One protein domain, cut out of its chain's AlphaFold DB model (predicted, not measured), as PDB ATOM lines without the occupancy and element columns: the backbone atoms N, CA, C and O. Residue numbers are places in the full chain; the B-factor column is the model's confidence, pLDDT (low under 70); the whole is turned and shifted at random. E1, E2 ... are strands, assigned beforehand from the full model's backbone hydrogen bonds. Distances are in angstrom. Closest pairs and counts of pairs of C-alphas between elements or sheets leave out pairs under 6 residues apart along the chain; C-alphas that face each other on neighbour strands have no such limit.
ATOM      1  N   VAL A 158      38.562  22.766  43.676       92.19
ATOM      2  CA  VAL A 158      37.494  23.166  42.755       92.19
ATOM      3  C   VAL A 158      37.549  24.679  42.583       92.19
ATOM      4  O   VAL A 158      37.417  25.427  43.556       92.19
ATOM      5  N   GLY A 159      37.776  25.115  41.348       91.56
ATOM      6  CA  GLY A 159      37.755  26.516  40.951       91.56
ATOM      7  C   GLY A 159      36.467  26.825  40.207       91.56
ATOM      8  O   GLY A 159      36.036  26.035  39.368       91.56
ATOM      9  N   PHE A 160      35.855  27.972  40.485       89.75
ATOM     10  CA  PHE A 160      34.660  28.408  39.771       89.75
ATOM     11  C   PHE A 160      34.800  29.838  39.250       89.75
ATOM     12  O   PHE A 160      35.468  30.685  39.845       89.75
ATOM     13  N   GLN A 161      34.155  30.105  38.123       89.00
ATOM     14  CA  GLN A 161      34.105  31.412  37.490       89.00
ATOM     15  C   GLN A 161      32.685  31.654  36.985       89.00
ATOM     16  O   GLN A 161      32.131  30.850  36.241       89.00
ATOM     17  N   LEU A 162      32.083  32.771  37.378       85.06
ATOM     18  CA  LEU A 162      30.773  33.169  36.870       85.06
ATOM     19  C   LEU A 162      30.934  33.984  35.588       85.06
ATOM     20  O   LEU A 162      31.780  34.872  35.509       85.06
ATOM     21  N   SER A 163      30.082  33.713  34.598       83.38
ATOM     22  CA  SER A 163      29.966  34.545  33.390       83.38
ATOM     23  C   SER A 163      29.450  35.955  33.695       83.38
ATOM     24  O   SER A 163      29.818  36.917  33.026       83.38
ATOM     25  N   THR A 164      28.600  36.084  34.716       81.06
ATOM     26  CA  THR A 164      28.039  37.348  35.194       81.06
ATOM     27  C   THR A 164      27.802  37.280  36.699       81.06
ATOM     28  O   THR A 164      27.357  36.262  37.224       81.06
ATOM     29  N   ASN A 165      28.047  38.393  37.389       76.25
ATOM     30  CA  ASN A 165      27.717  38.545  38.811       76.25
ATOM     31  C   ASN A 165      26.229  38.866  39.045       76.25
ATOM     32  O   ASN A 165      25.781  38.904  40.188       76.25
ATOM     33  N   TYR A 166      25.467  39.109  37.975       75.12
ATOM     34  CA  TYR A 166      24.050  39.455  38.025       75.12
ATOM     35  C   TYR A 166      23.241  38.490  37.160       75.12
ATOM     36  O   TYR A 166      23.431  38.421  35.944       75.12
ATOM     37  N   GLY A 167      22.315  37.776  37.797       77.31
ATOM     38  CA  GLY A 167      21.272  36.997  37.137       77.31
ATOM     39  C   GLY A 167      19.948  37.757  37.122       77.31
ATOM     40  O   GLY A 167      19.709  38.616  37.969       77.31
ATOM     41  N   LYS A 168      19.076  37.435  36.164       80.06
ATOM     42  CA  LYS A 168      17.667  37.860  36.181       80.06
ATOM     43  C   LYS A 168      16.801  36.654  36.485       80.06
ATOM     44  O   LYS A 168      17.141  35.549  36.057       80.06
ATOM     45  N   LYS A 169      15.667  36.874  37.150       84.62
ATOM     46  CA  LYS A 169      14.677  35.815  37.375       84.62
ATOM     47  C   LYS A 169      14.366  35.100  36.056       84.62
ATOM     48  O   LYS A 169      14.124  35.750  35.037       84.62
ATOM     49  N   ASN A 170      14.385  33.769  36.082       84.25
ATOM     50  CA  ASN A 170      14.110  32.898  34.935       84.25
ATOM     51  C   ASN A 170      15.066  33.062  33.735       84.25
ATOM     52  O   ASN A 170      14.720  32.652  32.626       84.25
ATOM     53  N   LYS A 171      16.258  33.649  33.914       86.31
ATOM     54  CA  LYS A 171      17.304  33.671  32.880       86.31
ATOM     55  C   LYS A 171      18.500  32.822  33.299       86.31
ATOM     56  O   LYS A 171      18.981  33.021  34.412       86.31
ATOM     57  N   PRO A 172      19.007  31.931  32.431       85.69
ATOM     58  CA  PRO A 172      20.137  31.087  32.780       85.69
ATOM     59  C   PRO A 172      21.382  31.936  33.050       85.69
ATOM     60  O   PRO A 172      21.670  32.897  32.331       85.69
ATOM     61  N   VAL A 173      22.115  31.563  34.091       85.56
ATOM     62  CA  VAL A 173      23.439  32.075  34.425       85.56
ATOM     63  C   VAL A 173      24.411  30.914  34.303       85.56
ATOM     64  O   VAL A 173      24.215  29.860  34.910       85.56
ATOM     65  N   GLN A 174      25.456  31.119  33.510       88.94
ATOM     66  CA  GLN A 174      26.486  30.115  33.296       88.94
ATOM     67  C   GLN A 174      27.628  30.299  34.298       88.94
ATOM     68  O   GLN A 174      28.171  31.402  34.448       88.94
ATOM     69  N   ALA A 175      28.019  29.207  34.940       88.06
ATOM     70  CA  ALA A 175      29.222  29.085  35.740       88.06
ATOM     71  C   ALA A 175      30.186  28.115  35.053       88.06
ATOM     72  O   ALA A 175      29.791  27.038  34.618       88.06
ATOM     73  N   LYS A 176      31.456  28.486  34.964       92.25
ATOM     74  CA  LYS A 176      32.542  27.597  34.560       92.25
ATOM     75  C   LYS A 176      33.163  26.996  35.803       92.25
ATOM     76  O   LYS A 176      33.468  27.727  36.746       92.25
ATOM     77  N   VAL A 177      33.377  25.690  35.789       93.38
ATOM     78  CA  VAL A 177      34.002  24.964  36.889       93.38
ATOM     79  C   VAL A 177      35.182  24.157  36.372       93.38
ATOM     80  O   VAL A 177      35.125  23.546  35.305       93.38
ATOM     81  N   ILE A 178      36.258  24.166  37.151       94.75
ATOM     82  CA  ILE A 178      37.459  23.369  36.925       94.75
ATOM     83  C   ILE A 178      37.835  22.619  38.196       94.75
ATOM     84  O   ILE A 178      37.517  23.050  39.307       94.75
ATOM     85  N   VAL A 179      38.554  21.513  38.024       96.19
ATOM     86  CA  VAL A 179      39.213  20.804  39.121       96.19
ATOM     87  C   VAL A 179      40.697  20.770  38.828       96.19
ATOM     88  O   VAL A 179      41.099  20.416  37.720       96.19
ATOM     89  N   THR A 180      41.499  21.164  39.807       95.25
ATOM     90  CA  THR A 180      42.951  21.245  39.672       95.25
ATOM     91  C   THR A 180      43.658  20.526  40.804       95.25
ATOM     92  O   THR A 180      43.144  20.463  41.922       95.25
ATOM     93  N   ASP A 181      44.866  20.045  40.542       94.31
ATOM     94  CA  ASP A 181      45.809  19.700  41.605       94.31
ATOM     95  C   ASP A 181      46.432  20.968  42.237       94.31
ATOM     96  O   ASP A 181      46.055  22.104  41.925       94.31
ATOM     97  N   ILE A 182      47.373  20.775  43.166       93.94
ATOM     98  CA  ILE A 182      48.100  21.871  43.829       93.94
ATOM     99  C   ILE A 182      49.021  22.613  42.852       93.94
ATOM    100  O   ILE A 182      49.255  23.808  43.032       93.94
ATOM    101  N   ASP A 183      49.512  21.934  41.816       93.44
ATOM    102  CA  ASP A 183      50.429  22.490  40.819       93.44
ATOM    103  C   ASP A 183      49.696  23.289  39.722       93.44
ATOM    104  O   ASP A 183      50.323  24.029  38.962       93.44
ATOM    105  N   GLY A 184      48.362  23.210  39.676       93.44
ATOM    106  CA  GLY A 184      47.503  23.936  38.740       93.44
ATOM    107  C   GLY A 184      47.149  23.156  37.471       93.44
ATOM    108  O   GLY A 184      46.563  23.727  36.540       93.44
ATOM    109  N   ASN A 185      47.457  21.862  37.407       95.00
ATOM    110  CA  ASN A 185      47.058  20.996  36.301       95.00
ATOM    111  C   ASN A 185      45.572  20.653  36.413       95.00
ATOM    112  O   ASN A 185      45.073  20.407  37.510       95.00
ATOM    113  N   LEU A 186      44.860  20.632  35.282       95.50
ATOM    114  CA  LEU A 186      43.457  20.218  35.252       95.50
ATOM    115  C   LEU A 186      43.351  18.701  35.408       95.50
ATOM    116  O   LEU A 186      44.060  17.957  34.730       95.50
ATOM    117  N   ILE A 187      42.426  18.259  36.256       95.69
ATOM    118  CA  ILE A 187      42.160  16.843  36.517       95.69
ATOM    119  C   ILE A 187      40.779  16.484  35.970       95.69
ATOM    120  O   ILE A 187      39.798  17.184  36.230       95.69
ATOM    121  N   ASP A 188      40.694  15.397  35.209       94.56
ATOM    122  CA  ASP A 188      39.450  14.871  34.649       94.56
ATOM    123  C   ASP A 188      38.807  13.802  35.543       94.56
ATOM    124  O   ASP A 188      39.388  13.339  36.523       94.56
ATOM    125  N   ASN A 189      37.577  13.414  35.199       93.25
ATOM    126  CA  ASN A 189      36.852  12.298  35.820       93.25
ATOM    127  C   ASN A 189      36.586  12.445  37.328       93.25
ATOM    128  O   ASN A 189      36.324  11.454  38.011       93.25
ATOM    129  N   ILE A 190      36.591  13.672  37.850       93.69
ATOM    130  CA  ILE A 190      36.160  13.967  39.217       93.69
ATOM    131  C   ILE A 190      34.710  14.437  39.176       93.69
ATOM    132  O   ILE A 190      34.367  15.375  38.454       93.69
ATOM    133  N   LEU A 191      33.853  13.776  39.958       93.81
ATOM    134  CA  LEU A 191      32.467  14.192  40.140       93.81
ATOM    135  C   LEU A 191      32.423  15.471  40.979       93.81
ATOM    136  O   LEU A 191      32.975  15.528  42.078       93.81
ATOM    137  N   ILE A 192      31.732  16.477  40.465       91.19
ATOM    138  CA  ILE A 192      31.514  17.758  41.121       91.19
ATOM    139  C   ILE A 192      30.026  17.885  41.409       91.19
ATOM    140  O   ILE A 192      29.202  17.858  40.494       91.19
ATOM    141  N   GLU A 193      29.692  18.071  42.681       90.62
ATOM    142  CA  GLU A 193      28.354  18.444  43.116       90.62
ATOM    143  C   GLU A 193      28.318  19.948  43.394       90.62
ATOM    144  O   GLU A 193      29.013  20.469  44.265       90.62
ATOM    145  N   CYS A 194      27.512  20.666  42.620       86.38
ATOM    146  CA  CYS A 194      27.295  22.092  42.765       86.38
ATOM    147  C   CYS A 194      25.902  22.328  43.346       86.38
ATOM    148  O   CYS A 194      24.893  22.058  42.694       86.38
ATOM    149  N   LYS A 195      25.844  22.863  44.569       86.12
ATOM    150  CA  LYS A 195      24.597  23.287  45.203       86.12
ATOM    151  C   LYS A 195      24.447  24.801  45.094       86.12
ATOM    152  O   LYS A 195      25.205  25.557  45.697       86.12
ATOM    153  N   VAL A 196      23.447  25.239  44.343       83.19
ATOM    154  CA  VAL A 196      23.049  26.640  44.215       83.19
ATOM    155  C   VAL A 196      21.927  26.905  45.212       83.19
ATOM    156  O   VAL A 196      20.914  26.208  45.209       83.19
ATOM    157  N   ILE A 197      22.113  27.905  46.074       82.50
ATOM    158  CA  ILE A 197      21.123  28.306  47.077       82.50
ATOM    159  C   ILE A 197      20.776  29.775  46.848       82.50
ATOM    160  O   ILE A 197      21.632  30.652  46.964       82.50
ATOM    161  N   GLY A 198      19.519  30.037  46.510       78.06
ATOM    162  CA  GLY A 198      18.938  31.367  46.432       78.06
ATOM    163  C   GLY A 198      18.201  31.705  47.722       78.06
ATOM    164  O   GLY A 198      17.398  30.907  48.202       78.06
ATOM    165  N   TYR A 199      18.445  32.903  48.246       78.88
ATOM    166  CA  TYR A 199      17.687  33.492  49.348       78.88
ATOM    167  C   TYR A 199      16.961  34.732  48.832       78.88
ATOM    168  O   TYR A 199      17.523  35.510  48.059       78.88
ATOM    169  N   GLY A 200      15.718  34.924  49.251       77.19
ATOM    170  CA  GLY A 200      14.934  36.100  48.903       77.19
ATOM    171  C   GLY A 200      13.877  36.392  49.952       77.19
ATOM    172  O   GLY A 200      13.649  35.594  50.855       77.19
ATOM    173  N   THR A 201      13.225  37.539  49.812       79.12
ATOM    174  CA  THR A 201      12.032  37.872  50.584       79.12
ATOM    175  C   THR A 201      10.875  38.161  49.642       79.12
ATOM    176  O   THR A 201      11.047  38.826  48.615       79.12
ATOM    177  N   GLU A 202       9.694  37.654  49.972       78.69
ATOM    178  CA  GLU A 202       8.458  37.963  49.260       78.69
ATOM    179  C   GLU A 202       7.551  38.820  50.132       78.69
ATOM    180  O   GLU A 202       7.461  38.645  51.346       78.69
ATOM    181  N   ARG A 203       6.902  39.791  49.490       78.94
ATOM    182  CA  ARG A 203       5.966  40.696  50.143       78.94
ATOM    183  C   ARG A 203       4.604  40.009  50.225       78.94
ATOM    184  O   ARG A 203       4.003  39.748  49.187       78.94
ATOM    185  N   LYS A 204       4.103  39.795  51.437       77.62
ATOM    186  CA  LYS A 204       2.728  39.372  51.714       77.62
ATOM    187  C   LYS A 204       1.983  40.432  52.510       77.62
ATOM    188  O   LYS A 204       2.587  41.306  53.128       77.62
ATOM    189  N   GLU A 205       0.664  40.369  52.453       79.06
ATOM    190  CA  GLU A 205      -0.227  41.198  53.255       79.06
ATOM    191  C   GLU A 205      -0.904  40.287  54.284       79.06
ATOM    192  O   GLU A 205      -1.445  39.244  53.915       79.06
ATOM    193  N   ASP A 206      -0.771  40.625  55.564       78.69
ATOM    194  CA  ASP A 206      -1.395  39.902  56.678       78.69
ATOM    195  C   ASP A 206      -2.911  40.173  56.729       78.69
ATOM    196  O   ASP A 206      -3.405  41.128  56.126       78.69
ATOM    197  N   GLU A 207      -3.646  39.379  57.510       76.06
ATOM    198  CA  GLU A 207      -5.085  39.498  57.786       76.06
ATOM    199  C   GLU A 207      -5.494  40.911  58.253       76.06
ATOM    200  O   GLU A 207      -6.638  41.327  58.080       76.06
ATOM    201  N   ASN A 208      -4.539  41.678  58.788       76.50
ATOM    202  CA  ASN A 208      -4.708  43.053  59.255       76.50
ATOM    203  C   ASN A 208      -4.341  44.139  58.217       76.50
ATOM    204  O   ASN A 208      -4.279  45.317  58.570       76.50
ATOM    205  N   GLY A 209      -4.046  43.783  56.960       74.69
ATOM    206  CA  GLY A 209      -3.634  44.739  55.917       74.69
ATOM    207  C   GLY A 209      -2.196  45.260  56.067       74.69
ATOM    208  O   GLY A 209      -1.813  46.263  55.462       74.69
ATOM    209  N   LEU A 210      -1.381  44.619  56.913       77.44
ATOM    210  CA  LEU A 210       0.020  44.986  57.124       77.44
ATOM    211  C   LEU A 210       0.921  44.230  56.151       77.44
ATOM    212  O   LEU A 210       0.773  43.031  55.936       77.44
ATOM    213  N   THR A 211       1.900  44.935  55.586       76.75
ATOM    214  CA  THR A 211       2.915  44.307  54.738       76.75
ATOM    215  C   THR A 211       3.911  43.524  55.593       76.75
ATOM    216  O   THR A 211       4.643  44.115  56.384       76.75
ATOM    217  N   VAL A 212       3.983  42.215  55.370       80.19
ATOM    218  CA  VAL A 212       4.942  41.294  55.983       80.19
ATOM    219  C   VAL A 212       5.889  40.769  54.901       80.19
ATOM    220  O   VAL A 212       5.494  40.565  53.754       80.19
ATOM    221  N   PHE A 213       7.161  40.582  55.249       78.12
ATOM    222  CA  PHE A 213       8.151  39.970  54.367       78.12
ATOM    223  C   PHE A 213       8.419  38.545  54.843       78.12
ATOM    224  O   PHE A 213       8.859  38.355  55.973       78.12
ATOM    225  N   GLU A 214       8.168  37.556  53.989       78.00
ATOM    226  CA  GLU A 214       8.518  36.160  54.260       78.00
ATOM    227  C   GLU A 214       9.823  35.789  53.561       78.00
ATOM    228  O   GLU A 214      10.042  36.159  52.406       78.00
ATOM    229  N   GLU A 215      10.683  35.040  54.247       79.88
ATOM    230  CA  GLU A 215      11.913  34.503  53.669       79.88
ATOM    231  C   GLU A 215      11.608  33.303  52.764       79.88
ATOM    232  O   GLU A 215      10.955  32.343  53.169       79.88
ATOM    233  N   ILE A 216      12.123  33.337  51.536       80.94
ATOM    234  CA  ILE A 216      12.017  32.251  50.562       80.94
ATOM    235  C   ILE A 216      13.407  31.718  50.248       80.94
ATOM    236  O   ILE A 216      14.363  32.477  50.058       80.94
ATOM    237  N   LYS A 217      13.494  30.392  50.141       81.69
ATOM    238  CA  LYS A 217      14.699  29.662  49.763       81.69
ATOM    239  C   LYS A 217      14.448  28.840  48.500       81.69
ATOM    240  O   LYS A 217      13.450  28.132  48.417       81.69
ATOM    241  N   ASP A 218      15.362  28.910  47.540       80.69
ATOM    242  CA  ASP A 218      15.400  28.034  46.361       80.69
ATOM    243  C   ASP A 218      16.721  27.264  46.383       80.69
ATOM    244  O   ASP A 218      17.785  27.861  46.529       80.69
ATOM    245  N   GLU A 219      16.663  25.939  46.278       85.06
ATOM    246  CA  GLU A 219      17.849  25.084  46.235       85.06
ATOM    247  C   GLU A 219      17.851  24.278  44.938       85.06
ATOM    248  O   GLU A 219      16.864  23.631  44.588       85.06
ATOM    249  N   GLN A 220      18.981  24.288  44.239       83.31
ATOM    250  CA  GLN A 220      19.206  23.481  43.050       83.31
ATOM    251  C   GLN A 220      20.546  22.762  43.177       83.31
ATOM    252  O   GLN A 220      21.553  23.378  43.513       83.31
ATOM    253  N   THR A 221      20.558  21.464  42.885       87.38
ATOM    254  CA  THR A 221      21.780  20.652  42.881       87.38
ATOM    255  C   THR A 221      22.080  20.224  41.454       87.38
ATOM    256  O   THR A 221      21.199  19.721  40.756       87.38
ATOM    257  N   LEU A 222      23.308  20.465  41.012       87.62
ATOM    258  CA  LEU A 222      23.804  20.189  39.672       87.62
ATOM    259  C   LEU A 222      25.047  19.318  39.795       87.62
ATOM    260  O   LEU A 222      25.939  19.619  40.584       87.62
ATOM    261  N   THR A 223      25.107  18.241  39.025       89.94
ATOM    262  CA  THR A 223      26.253  17.333  39.008       89.94
ATOM    263  C   THR A 223      26.935  17.398  37.655       89.94
ATOM    264  O   THR A 223      26.287  17.319  36.612       89.94
ATOM    265  N   VAL A 224      28.254  17.565  37.671       91.19
ATOM    266  CA  VAL A 224      29.085  17.553  36.466       91.19
ATOM    267  C   VAL A 224      30.365  16.772  36.713       91.19
ATOM    268  O   VAL A 224      30.773  16.576  37.852       91.19
ATOM    269  N   VAL A 225      31.000  16.314  35.640       92.94
ATOM    270  CA  VAL A 225      32.283  15.606  35.702       92.94
ATOM    271  C   VAL A 225      33.364  16.518  35.144       92.94
ATOM    272  O   VAL A 225      33.156  17.134  34.101       92.94
ATOM    273  N   SER A 226      34.496  16.620  35.840       92.06
ATOM    274  CA  SER A 226      35.612  17.480  35.447       92.06
ATOM    275  C   SER A 226      36.292  17.025  34.149       92.06
ATOM    276  O   SER A 226      36.257  15.851  33.773       92.06
ATOM    277  N   SER A 227      36.953  17.968  33.476       91.81
ATOM    278  CA  SER A 227      37.711  17.750  32.243       91.81
ATOM    279  C   SER A 227      39.125  18.307  32.388       91.81
ATOM    280  O   SER A 227      39.342  19.327  33.041       91.81
ATOM    281  N   ASN A 228      40.089  17.639  31.755       90.06
ATOM    282  CA  ASN A 228      41.497  18.033  31.725       90.06
ATOM    283  C   ASN A 228      41.852  18.942  30.536       90.06
ATOM    284  O   ASN A 228      42.981  19.420  30.451       90.06
ATOM    285  N   LYS A 229      40.904  19.180  29.620       87.56
ATOM    286  CA  LYS A 229      41.100  20.036  28.440       87.56
ATOM    287  C   LYS A 229      40.530  21.427  28.646       87.56
ATOM    288  O   LYS A 229      41.232  22.412  28.455       87.56
ATOM    289  N   ASP A 230      39.271  21.480  29.063       87.31
ATOM    290  CA  ASP A 230      38.476  22.701  29.120       87.31
ATOM    291  C   ASP A 230      37.647  22.746  30.400       87.31
ATOM    292  O   ASP A 230      37.347  21.720  31.012       87.31
ATOM    293  N   ALA A 231      37.243  23.954  30.785       89.69
ATOM    294  CA  ALA A 231      36.309  24.137  31.881       89.69
ATOM    295  C   ALA A 231      34.929  23.570  31.546       89.69
ATOM    296  O   ALA A 231      34.464  23.624  30.406       89.69
ATOM    297  N   VAL A 232      34.258  23.068  32.575       91.75
ATOM    298  CA  VAL A 232      32.931  22.480  32.452       91.75
ATOM    299  C   VAL A 232      31.897  23.542  32.784       91.75
ATOM    300  O   VAL A 232      31.981  24.204  33.819       91.75
ATOM    301  N   ASN A 233      30.931  23.722  31.889       91.06
ATOM    302  CA  ASN A 233      29.865  24.694  32.076       91.06
ATOM    303  C   ASN A 233      28.732  24.087  32.903       91.06
ATOM    304  O   ASN A 233      28.273  22.978  32.637       91.06
ATOM    305  N   ILE A 234      28.268  24.854  33.879       87.88
ATOM    306  CA  ILE A 234      27.088  24.591  34.687       87.88
ATOM    307  C   ILE A 234      26.120  25.742  34.445       87.88
ATOM    308  O   ILE A 234      26.430  26.892  34.757       87.88
ATOM    309  N   ASP A 235      24.942  25.430  33.919       87.75
ATOM    310  CA  ASP A 235      23.888  26.414  33.714       87.75
ATOM    311  C   ASP A 235      22.849  26.278  34.830       87.75
ATOM    312  O   ASP A 235      22.267  25.210  35.036       87.75
ATOM    313  N   TYR A 236      22.597  27.367  35.554       84.00
ATOM    314  CA  TYR A 236      21.534  27.423  36.556       84.00
ATOM    315  C   TYR A 236      20.549  28.537  36.220       84.00
ATOM    316  O   TYR A 236      20.923  29.580  35.686       84.00
ATOM    317  N   THR A 237      19.272  28.328  36.535       84.81
ATOM    318  CA  THR A 237      18.228  29.332  36.297       84.81
ATOM    319  C   THR A 237      17.652  29.776  37.640       84.81
ATOM    320  O   THR A 237      16.923  29.002  38.258       84.81
TER     321      THR A 237
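This is residues 158 to 237 of the 242 residues of the protein "Hypothetical protein" of Rotaria sp. Silwood2 (UniProt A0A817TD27). A small sheet, E1, E2 and E5, faces one end of a long two-stranded hairpin, E3 and E4, whose other end, with the turn at residues 206 to 210, reaches past the sheet as an arm. The two sheets are only partly face to face, a sandwich with one layer much longer than the other. The 80 printed residues hold five named strands, E1 to E5 along the chain, and no named helix; the class is all strand. The small sheet has the order E1, E2, E5, and both sheets are antiparallel. The whole is an extended rod, with a radius of gyration of the C-alphas of 18.0 A and spans of 61 by 19 by 18 A.

In the three-stranded sheet, E2, residues 173 to 180, is the inner strand. E1, residues 158 to 162, forms a hairpin with it; N 161 and O 176 are within hydrogen-bond range at 2.8 A. E5, residues 232 to 236, is antiparallel to E2, with N 175 and O 234 at 2.8 A. E3, residues 191 to 205, and E4, residues 211 to 225, form the other hairpin, with N 198 and O 218 at 2.8 A. The sheets' strands stand at 34 degrees to each other. The closest C-alphas of E4 and E5, Leu 222 and Ile 234, are 7.4 A apart. E1 and E4 are apart.

E3 measures 44.4 A and E4 45.3 A, against 22.9 A for E2, 13.4 A for E1 and 13.1 A for E5. E1 begins at C-alpha 158 (37.494, 23.166, 42.755), and E5 ends at C-alpha 236 (21.534, 27.423, 36.556).

The C-alphas farthest apart, Asp 183 and Asn 208, are 61.7 A apart. The printed part has no cut and no long link, and no printed residue is under 70 in pLDDT.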